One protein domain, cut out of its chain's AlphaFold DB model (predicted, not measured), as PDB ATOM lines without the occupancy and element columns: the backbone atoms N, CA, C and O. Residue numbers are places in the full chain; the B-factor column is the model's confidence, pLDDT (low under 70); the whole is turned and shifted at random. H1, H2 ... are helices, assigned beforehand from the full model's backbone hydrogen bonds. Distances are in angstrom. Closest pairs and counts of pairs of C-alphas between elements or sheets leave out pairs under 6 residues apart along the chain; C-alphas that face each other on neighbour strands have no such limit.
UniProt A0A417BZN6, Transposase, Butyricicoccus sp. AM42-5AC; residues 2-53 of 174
ATOM      1  N   LYS A   2       2.575  22.319  33.960       56.81
ATOM      2  CA  LYS A   2       1.951  22.208  32.614       56.81
ATOM      3  C   LYS A   2       1.501  23.540  31.977       56.81
ATOM      4  O   LYS A   2       1.601  23.681  30.766       56.81
ATOM      5  N   HIS A   3       1.024  24.503  32.772       61.53
ATOM      6  CA  HIS A   3       0.595  25.818  32.265       61.53
ATOM      7  C   HIS A   3       1.771  26.641  31.712       61.53
ATOM      8  O   HIS A   3       1.730  27.049  30.561       61.53
ATOM      9  N   VAL A   4       2.875  26.716  32.463       76.94
ATOM     10  CA  VAL A   4       4.109  27.420  32.061       76.94
ATOM     11  C   VAL A   4       4.679  26.883  30.741       76.94
ATOM     12  O   VAL A   4       5.140  27.648  29.904       76.94
ATOM     13  N   GLN A   5       4.613  25.567  30.516       78.88
ATOM     14  CA  GLN A   5       5.121  24.963  29.283       78.88
ATOM     15  C   GLN A   5       4.300  25.369  28.048       78.88
ATOM     16  O   GLN A   5       4.881  25.669  27.006       78.88
ATOM     17  N   ARG A   6       2.964  25.426  28.162       80.50
ATOM     18  CA  ARG A   6       2.085  25.903  27.077       80.50
ATOM     19  C   ARG A   6       2.348  27.365  26.736       80.50
ATOM     20  O   ARG A   6       2.371  27.703  25.555       80.50
ATOM     21  N   ASP A   7       2.583  28.193  27.748       84.75
ATOM     22  CA  ASP A   7       2.862  29.617  27.560       84.75
ATOM     23  C   ASP A   7       4.198  29.824  26.825       84.75
ATOM     24  O   ASP A   7       4.265  30.594  25.867       84.75
ATOM     25  N   ILE A   8       5.233  29.044  27.173       83.06
ATOM     26  CA  ILE A   8       6.526  29.042  26.463       83.06
ATOM     27  C   ILE A   8       6.357  28.603  25.002       83.06
ATOM     28  O   ILE A   8       6.888  29.257  24.106       83.06
ATOM     29  N   CYS A   9       5.604  27.526  24.740       86.12
ATOM     30  CA  CYS A   9       5.360  27.053  23.371       86.12
ATOM     31  C   CYS A   9       4.669  28.125  22.518       86.12
ATOM     32  O   CYS A   9       5.030  28.318  21.357       86.12
ATOM     33  N   SER A  10       3.691  28.829  23.098       86.12
ATOM     34  CA  SER A  10       2.954  29.890  22.408       86.12
ATOM     35  C   SER A  10       3.823  31.115  22.131       86.12
ATOM     36  O   SER A  10       3.673  31.722  21.076       86.12
ATOM     37  N   ALA A  11       4.715  31.482  23.054       87.12
ATOM     38  CA  ALA A  11       5.594  32.640  22.903       87.12
ATOM     39  C   ALA A  11       6.754  32.382  21.927       87.12
ATOM     40  O   ALA A  11       7.125  33.267  21.165       87.12
ATOM     41  N   MET A  12       7.328  31.174  21.947       84.88
ATOM     42  CA  MET A  12       8.529  30.814  21.177       84.88
ATOM     43  C   MET A  12       8.229  30.049  19.879       84.88
ATOM     44  O   MET A  12       9.157  29.650  19.177       84.88
ATOM     45  N   HIS A  13       6.948  29.821  19.562       87.31
ATOM     46  CA  HIS A  13       6.485  29.093  18.373       87.31
ATOM     47  C   HIS A  13       7.166  27.729  18.169       87.31
ATOM     48  O   HIS A  13       7.464  27.315  17.048       87.31
ATOM     49  N   CYS A  14       7.415  27.013  19.263       85.88
ATOM     50  CA  CYS A  14       8.098  25.727  19.256       85.88
ATOM     51  C   CYS A  14       7.197  24.610  19.793       85.88
ATOM     52  O   CYS A  14       6.208  24.847  20.488       85.88
ATOM     53  N   SER A  15       7.513  23.365  19.424       87.12
ATOM     54  CA  SER A  15       6.702  22.214  19.823       87.12
ATOM     55  C   SER A  15       6.827  21.927  21.323       87.12
ATOM     56  O   SER A  15       7.899  22.104  21.909       87.12
ATOM     57  N   ASP A  16       5.766  21.383  21.926       86.19
ATOM     58  CA  ASP A  16       5.767  20.957  23.334       86.19
ATOM     59  C   ASP A  16       6.916  19.988  23.644       86.19
ATOM     60  O   ASP A  16       7.575  20.090  24.680       86.19
ATOM     61  N   HIS A  17       7.220  19.104  22.691       87.75
ATOM     62  CA  HIS A  17       8.319  18.153  22.790       87.75
ATOM     63  C   HIS A  17       9.688  18.847  22.859       87.75
ATOM     64  O   HIS A  17      10.543  18.454  23.657       87.75
ATOM     65  N   THR A  18       9.887  19.902  22.066       85.69
ATOM     66  CA  THR A  18      11.120  20.702  22.063       85.69
ATOM     67  C   THR A  18      11.312  21.403  23.403       85.69
ATOM     68  O   THR A  18      12.374  21.266  24.009       85.69
ATOM     69  N   VAL A  19      10.275  22.080  23.912       88.12
ATOM     70  CA  VAL A  19      10.332  22.773  25.211       88.12
ATOM     71  C   VAL A  19      10.620  21.789  26.341       88.12
ATOM     72  O   VAL A  19      11.497  22.031  27.168       88.12
ATOM     73  N   ARG A  20       9.946  20.633  26.347       89.19
ATOM     74  CA  ARG A  20      10.170  19.586  27.350       89.19
ATOM     75  C   ARG A  20      11.600  19.061  27.337       89.19
ATOM     76  O   ARG A  20      12.167  18.815  28.397       89.19
ATOM     77  N   THR A  21      12.160  18.868  26.146       88.88
ATOM     78  CA  THR A  21      13.530  18.371  25.968       88.88
ATOM     79  C   THR A  21      14.542  19.374  26.510       88.88
ATOM     80  O   THR A  21      15.404  18.994  27.293       88.88
ATOM     81  N   ILE A  22      14.392  20.656  26.166       88.75
ATOM     82  CA  ILE A  22      15.292  21.719  26.634       88.75
ATOM     83  C   ILE A  22      15.213  21.873  28.157       88.75
ATOM     84  O   ILE A  22      16.248  21.879  28.812       88.75
ATOM     85  N   LEU A  23      14.008  21.930  28.740       88.56
ATOM     86  CA  LEU A  23      13.842  22.048  30.196       88.56
ATOM     87  C   LEU A  23      14.428  20.848  30.947       88.56
ATOM     88  O   LEU A  23      15.000  21.010  32.023       88.56
ATOM     89  N   LYS A  24      14.300  19.643  30.380       90.12
ATOM     90  CA  LYS A  24      14.881  18.427  30.953       90.12
ATOM     91  C   LYS A  24      16.409  18.490  30.964       90.12
ATOM     92  O   LYS A  24      17.003  18.173  31.990       90.12
ATOM     93  N   GLU A  25      17.033  18.890  29.857       89.75
ATOM     94  CA  GLU A  25      18.495  19.013  29.798       89.75
ATOM     95  C   GLU A  25      19.008  20.183  30.646       89.75
ATOM     96  O   GLU A  25      19.996  20.022  31.355       89.75
ATOM     97  N   ALA A  26      18.304  21.317  30.688       89.94
ATOM     98  CA  ALA A  26      18.660  22.435  31.562       89.94
ATOM     99  C   ALA A  26      18.659  22.024  33.042       89.94
ATOM    100  O   ALA A  26      19.616  22.306  33.758       89.94
ATOM    101  N   ALA A  27      17.637  21.279  33.482       88.88
ATOM    102  CA  ALA A  27      17.574  20.745  34.842       88.88
ATOM    103  C   ALA A  27      18.689  19.724  35.124       88.88
ATOM    104  O   ALA A  27      19.292  19.745  36.193       88.88
ATOM    105  N   LYS A  28      18.998  18.848  34.161       90.31
ATOM    106  CA  LYS A  28      20.083  17.860  34.276       90.31
ATOM    107  C   LYS A  28      21.459  18.524  34.396       90.31
ATOM    108  O   LYS A  28      22.288  18.060  35.172       90.31
ATOM    109  N   HIS A  29      21.687  19.598  33.644       87.75
ATOM    110  CA  HIS A  29      22.932  20.367  33.643       87.75
ATOM    111  C   HIS A  29      22.946  21.510  34.671       87.75
ATOM    112  O   HIS A  29      23.900  22.279  34.716       87.75
ATOM    113  N   ASN A  30      21.915  21.593  35.520       87.38
ATOM    114  CA  ASN A  30      21.776  22.576  36.593       87.38
ATOM    115  C   ASN A  30      21.876  24.042  36.116       87.38
ATOM    116  O   ASN A  30      22.377  24.910  36.834       87.38
ATOM    117  N   ILE A  31      21.401  24.310  34.897       88.12
ATOM    118  CA  ILE A  31      21.387  25.643  34.293       88.12
ATOM    119  C   ILE A  31      20.173  26.412  34.807       88.12
ATOM    120  O   ILE A  31      19.039  25.938  34.719       88.12
ATOM    121  N   HIS A  32      20.415  27.629  35.287       86.44
ATOM    122  CA  HIS A  32      19.384  28.527  35.787       86.44
ATOM    123  C   HIS A  32      19.442  29.865  35.062       86.44
ATOM    124  O   HIS A  32      20.478  30.262  34.537       86.44
ATOM    125  N   TRP A  33      18.304  30.548  35.035       82.19
ATOM    126  CA  TRP A  33      18.233  31.937  34.610       82.19
ATOM    127  C   TRP A  33      18.389  32.859  35.833       82.19
ATOM    128  O   TRP A  33      17.798  32.545  36.870       82.19
ATOM    129  N   PRO A  34      19.082  34.009  35.734       86.50
ATOM    130  CA  PRO A  34      19.822  34.505  34.572       86.50
ATOM    131  C   PRO A  34      21.126  33.736  34.330       86.50
ATOM    132  O   PRO A  34      21.723  33.212  35.263       86.50
ATOM    133  N   LEU A  35      21.530  33.661  33.061       84.56
ATOM    134  CA  LEU A  35      22.838  33.136  32.669       84.56
ATOM    135  C   LEU A  35      23.919  34.198  32.908       84.56
ATOM    136  O   LEU A  35      23.621  35.393  32.860       84.56
ATOM    137  N   ASP A  36      25.160  33.760  33.111       85.06
ATOM    138  CA  ASP A  36      26.315  34.659  33.171       85.06
ATOM    139  C   ASP A  36      26.514  35.377  31.823       85.06
ATOM    140  O   ASP A  36      26.270  34.795  30.761       85.06
ATOM    141  N   GLU A  37      26.985  36.630  31.856       79.81
ATOM    142  CA  GLU A  37      27.164  37.470  30.653       79.81
ATOM    143  C   GLU A  37      28.135  36.859  29.626       79.81
ATOM    144  O   GLU A  37      28.025  37.131  28.428       79.81
ATOM    145  N   ASP A  38      29.030  35.978  30.073       79.44
ATOM    146  CA  ASP A  38      30.033  35.314  29.239       79.44
ATOM    147  C   ASP A  38      29.492  34.081  28.481       79.44
ATOM    148  O   ASP A  38      30.173  33.528  27.612       79.44
ATOM    149  N   ILE A  39      28.267  33.622  28.773       81.69
ATOM    150  CA  ILE A  39      27.699  32.417  28.153       81.69
ATOM    151  C   ILE A  39      27.057  32.768  26.807       81.69
ATOM    152  O   ILE A  39      25.937  33.271  26.720       81.69
ATOM    153  N   THR A  40      27.750  32.427  25.718       82.00
ATOM    154  CA  THR A  40      27.192  32.544  24.362       82.00
ATOM    155  C   THR A  40      26.176  31.436  24.059       82.00
ATOM    156  O   THR A  40      26.214  30.351  24.641       82.00
ATOM    157  N   ASN A  41      25.304  31.654  23.066       77.94
ATOM    158  CA  ASN A  41      24.353  30.629  22.601       77.94
ATOM    159  C   ASN A  41      25.040  29.314  22.191       77.94
ATOM    160  O   ASN A  41      24.477  28.241  22.392       77.94
ATOM    161  N   VAL A  42      26.256  29.391  21.638       76.19
ATOM    162  CA  VAL A  42      27.048  28.218  21.235       76.19
ATOM    163  C   VAL A  42      27.528  27.441  22.462       76.19
ATOM    164  O   VAL A  42      27.442  26.214  22.495       76.19
ATOM    165  N   GLU A  43      27.991  28.154  23.489       78.69
ATOM    166  CA  GLU A  43      28.394  27.579  24.774       78.69
ATOM    167  C   GLU A  43      27.205  26.878  25.449       78.69
ATOM    168  O   GLU A  43      27.310  25.723  25.864       78.69
ATOM    169  N   LEU A  44      26.044  27.544  25.479       83.50
ATOM    170  CA  LEU A  44      24.813  27.027  26.073       83.50
ATOM    171  C   LEU A  44      24.321  25.764  25.360       83.50
ATOM    172  O   LEU A  44      23.942  24.787  26.008       83.50
ATOM    173  N   GLU A  45      24.354  25.751  24.026       82.06
ATOM    174  CA  GLU A  45      23.955  24.582  23.243       82.06
ATOM    175  C   GLU A  45      24.890  23.387  23.488       82.06
ATOM    176  O   GLU A  45      24.426  22.247  23.589       82.06
ATOM    177  N   ARG A  46      26.193  23.646  23.667       81.44
ATOM    178  CA  ARG A  46      27.194  22.629  24.010       81.44
ATOM    179  C   ARG A  46      26.976  22.042  25.406       81.44
ATOM    180  O   ARG A  46      27.151  20.837  25.580       81.44
ATOM    181  N   ILE A  47      26.585  22.868  26.380       84.06
ATOM    182  CA  ILE A  47      26.280  22.422  27.749       84.06
ATOM    183  C   ILE A  47      24.988  21.599  27.777       84.06
ATOM    184  O   ILE A  47      24.953  20.563  28.430       84.06
ATOM    185  N   LEU A  48      23.939  22.033  27.066       86.88
ATOM    186  CA  LEU A  48      22.630  21.364  27.056       86.88
ATOM    187  C   LEU A  48      22.615  20.065  26.246       86.88
ATOM    188  O   LEU A  48      21.883  19.137  26.579       86.88
ATOM    189  N   PHE A  49      23.387  19.991  25.160       84.75
ATOM    190  CA  PHE A  49      23.403  18.833  24.269       84.75
ATOM    191  C   PHE A  49      24.822  18.303  24.056       84.75
ATOM    192  O   PHE A  49      25.283  18.233  22.911       84.75
ATOM    193  N   PRO A  50      25.514  17.865  25.124       73.31
ATOM    194  CA  PRO A  50      26.889  17.407  25.020       73.31
ATOM    195  C   PRO A  50      27.004  16.253  24.029       73.31
ATOM    196  O   PRO A  50      27.930  16.263  23.245       73.31
ATOM    197  N   ASP A  51      26.034  15.339  23.942       71.62
ATOM    198  CA  ASP A  51      26.079  14.190  23.022       71.62
ATOM    199  C   ASP A  51      25.957  14.581  21.535       71.62
ATOM    200  O   ASP A  51      26.505  13.906  20.658       71.62
ATOM    201  N   LYS A  52      25.277  15.697  21.224       66.19
ATOM    202  CA  LYS A  52      25.237  16.245  19.854       66.19
ATOM    203  C   LYS A  52      26.586  16.841  19.450       66.19
ATOM    204  O   LYS A  52      26.932  16.802  18.272       66.19
ATOM    205  N   TYR A  53      27.339  17.343  20.428       57.16
ATOM    206  CA  TYR A  53      28.635  18.004  20.257       57.16
ATOM    207  C   TYR A  53      29.845  17.125  20.646       57.16
ATOM    208  O   TYR A  53      30.979  17.464  20.320       57.16
TER     209      TYR A  53
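Overview. This is residues 2 to 53 of the 174 residues of the protein "Transposase" of Butyricicoccus sp. AM42-5AC (UniProt A0A417BZN6). An open arrangement of helices has the longest one, H2, as a crossbar, with H1 set across one end of it and H3 near its other half, well away from H1. A long loop, residues 29 to 40, swings out from the end of H2 and folds back to H3, with residues 36 to 43 sticking out, and the short H4 sits close to H3 at the end of the printed part. The printed part has 52 residues with four named helices, H1, H2, H3 and H4 in that order, and no named strand; the class is all helix. The whole is only just compact, close to loose, with a radius of gyration of the C-alphas of 11.8 A and spans of 29 by 24 by 18 A.

Along the chain. H1, residues 2 to 12, begins with C-alpha 2 at (1.951, 22.208, 32.614) and is 15.8 A long from first to last C-alpha. H2, residues 16 to 28, is 18.3 A long and ends with C-alpha 28 at (20.083, 17.860, 34.276). H3, residues 41 to 48, is 10.4 A long. H4, residues 50 to 53, measures 5.1 A and ends with C-alpha 53 at (28.635, 18.004, 20.257).

Arrangement. H1 and H2 touch, H2 with residues 16 to 20 alone; their closest C-alphas, those of Cys 9 and Asp 16, are 6.1 A apart. Their lines are only just about perpendicular, at 71 degrees. H2 and H3 only just touch, with 3 pairs of C-alphas within 8 A, H2 with residues 22 to 26 alone. The closest C-alphas of these two are those of Glu 25 and Leu 48, 5.5 A apart, and their lines are about perpendicular, at 76 degrees. H3 and H4 are close but not clearly touching; their closest C-alphas, those of Arg 46 and Tyr 53, are 6.1 A apart. H1 is apart from H3 and from H4, and H2 is apart from H4. In H1, H2 and H3 every O i to N i+4 pair is within hydrogen-bond range; H4, with four residues, is too short for such a pair, and its one O i to N i+3 pair is within range.

Size, cuts and confidence. The two C-alphas farthest apart, those of His 3 and Tyr 53, are 31.5 A apart. The printed part has no cut. The links from H1 to H2 and from H3 to H4 are tight, with 3 residues and 1 residue, while the link from H2 to H3 is long, with 12 residues. Residues 36 to 43, of which 41 to 43 belong to H3, stand free. The mean pLDDT of the printed part is 82.6, and the model's confidence is under 70 at residues 2 to 3 and 52 to 53.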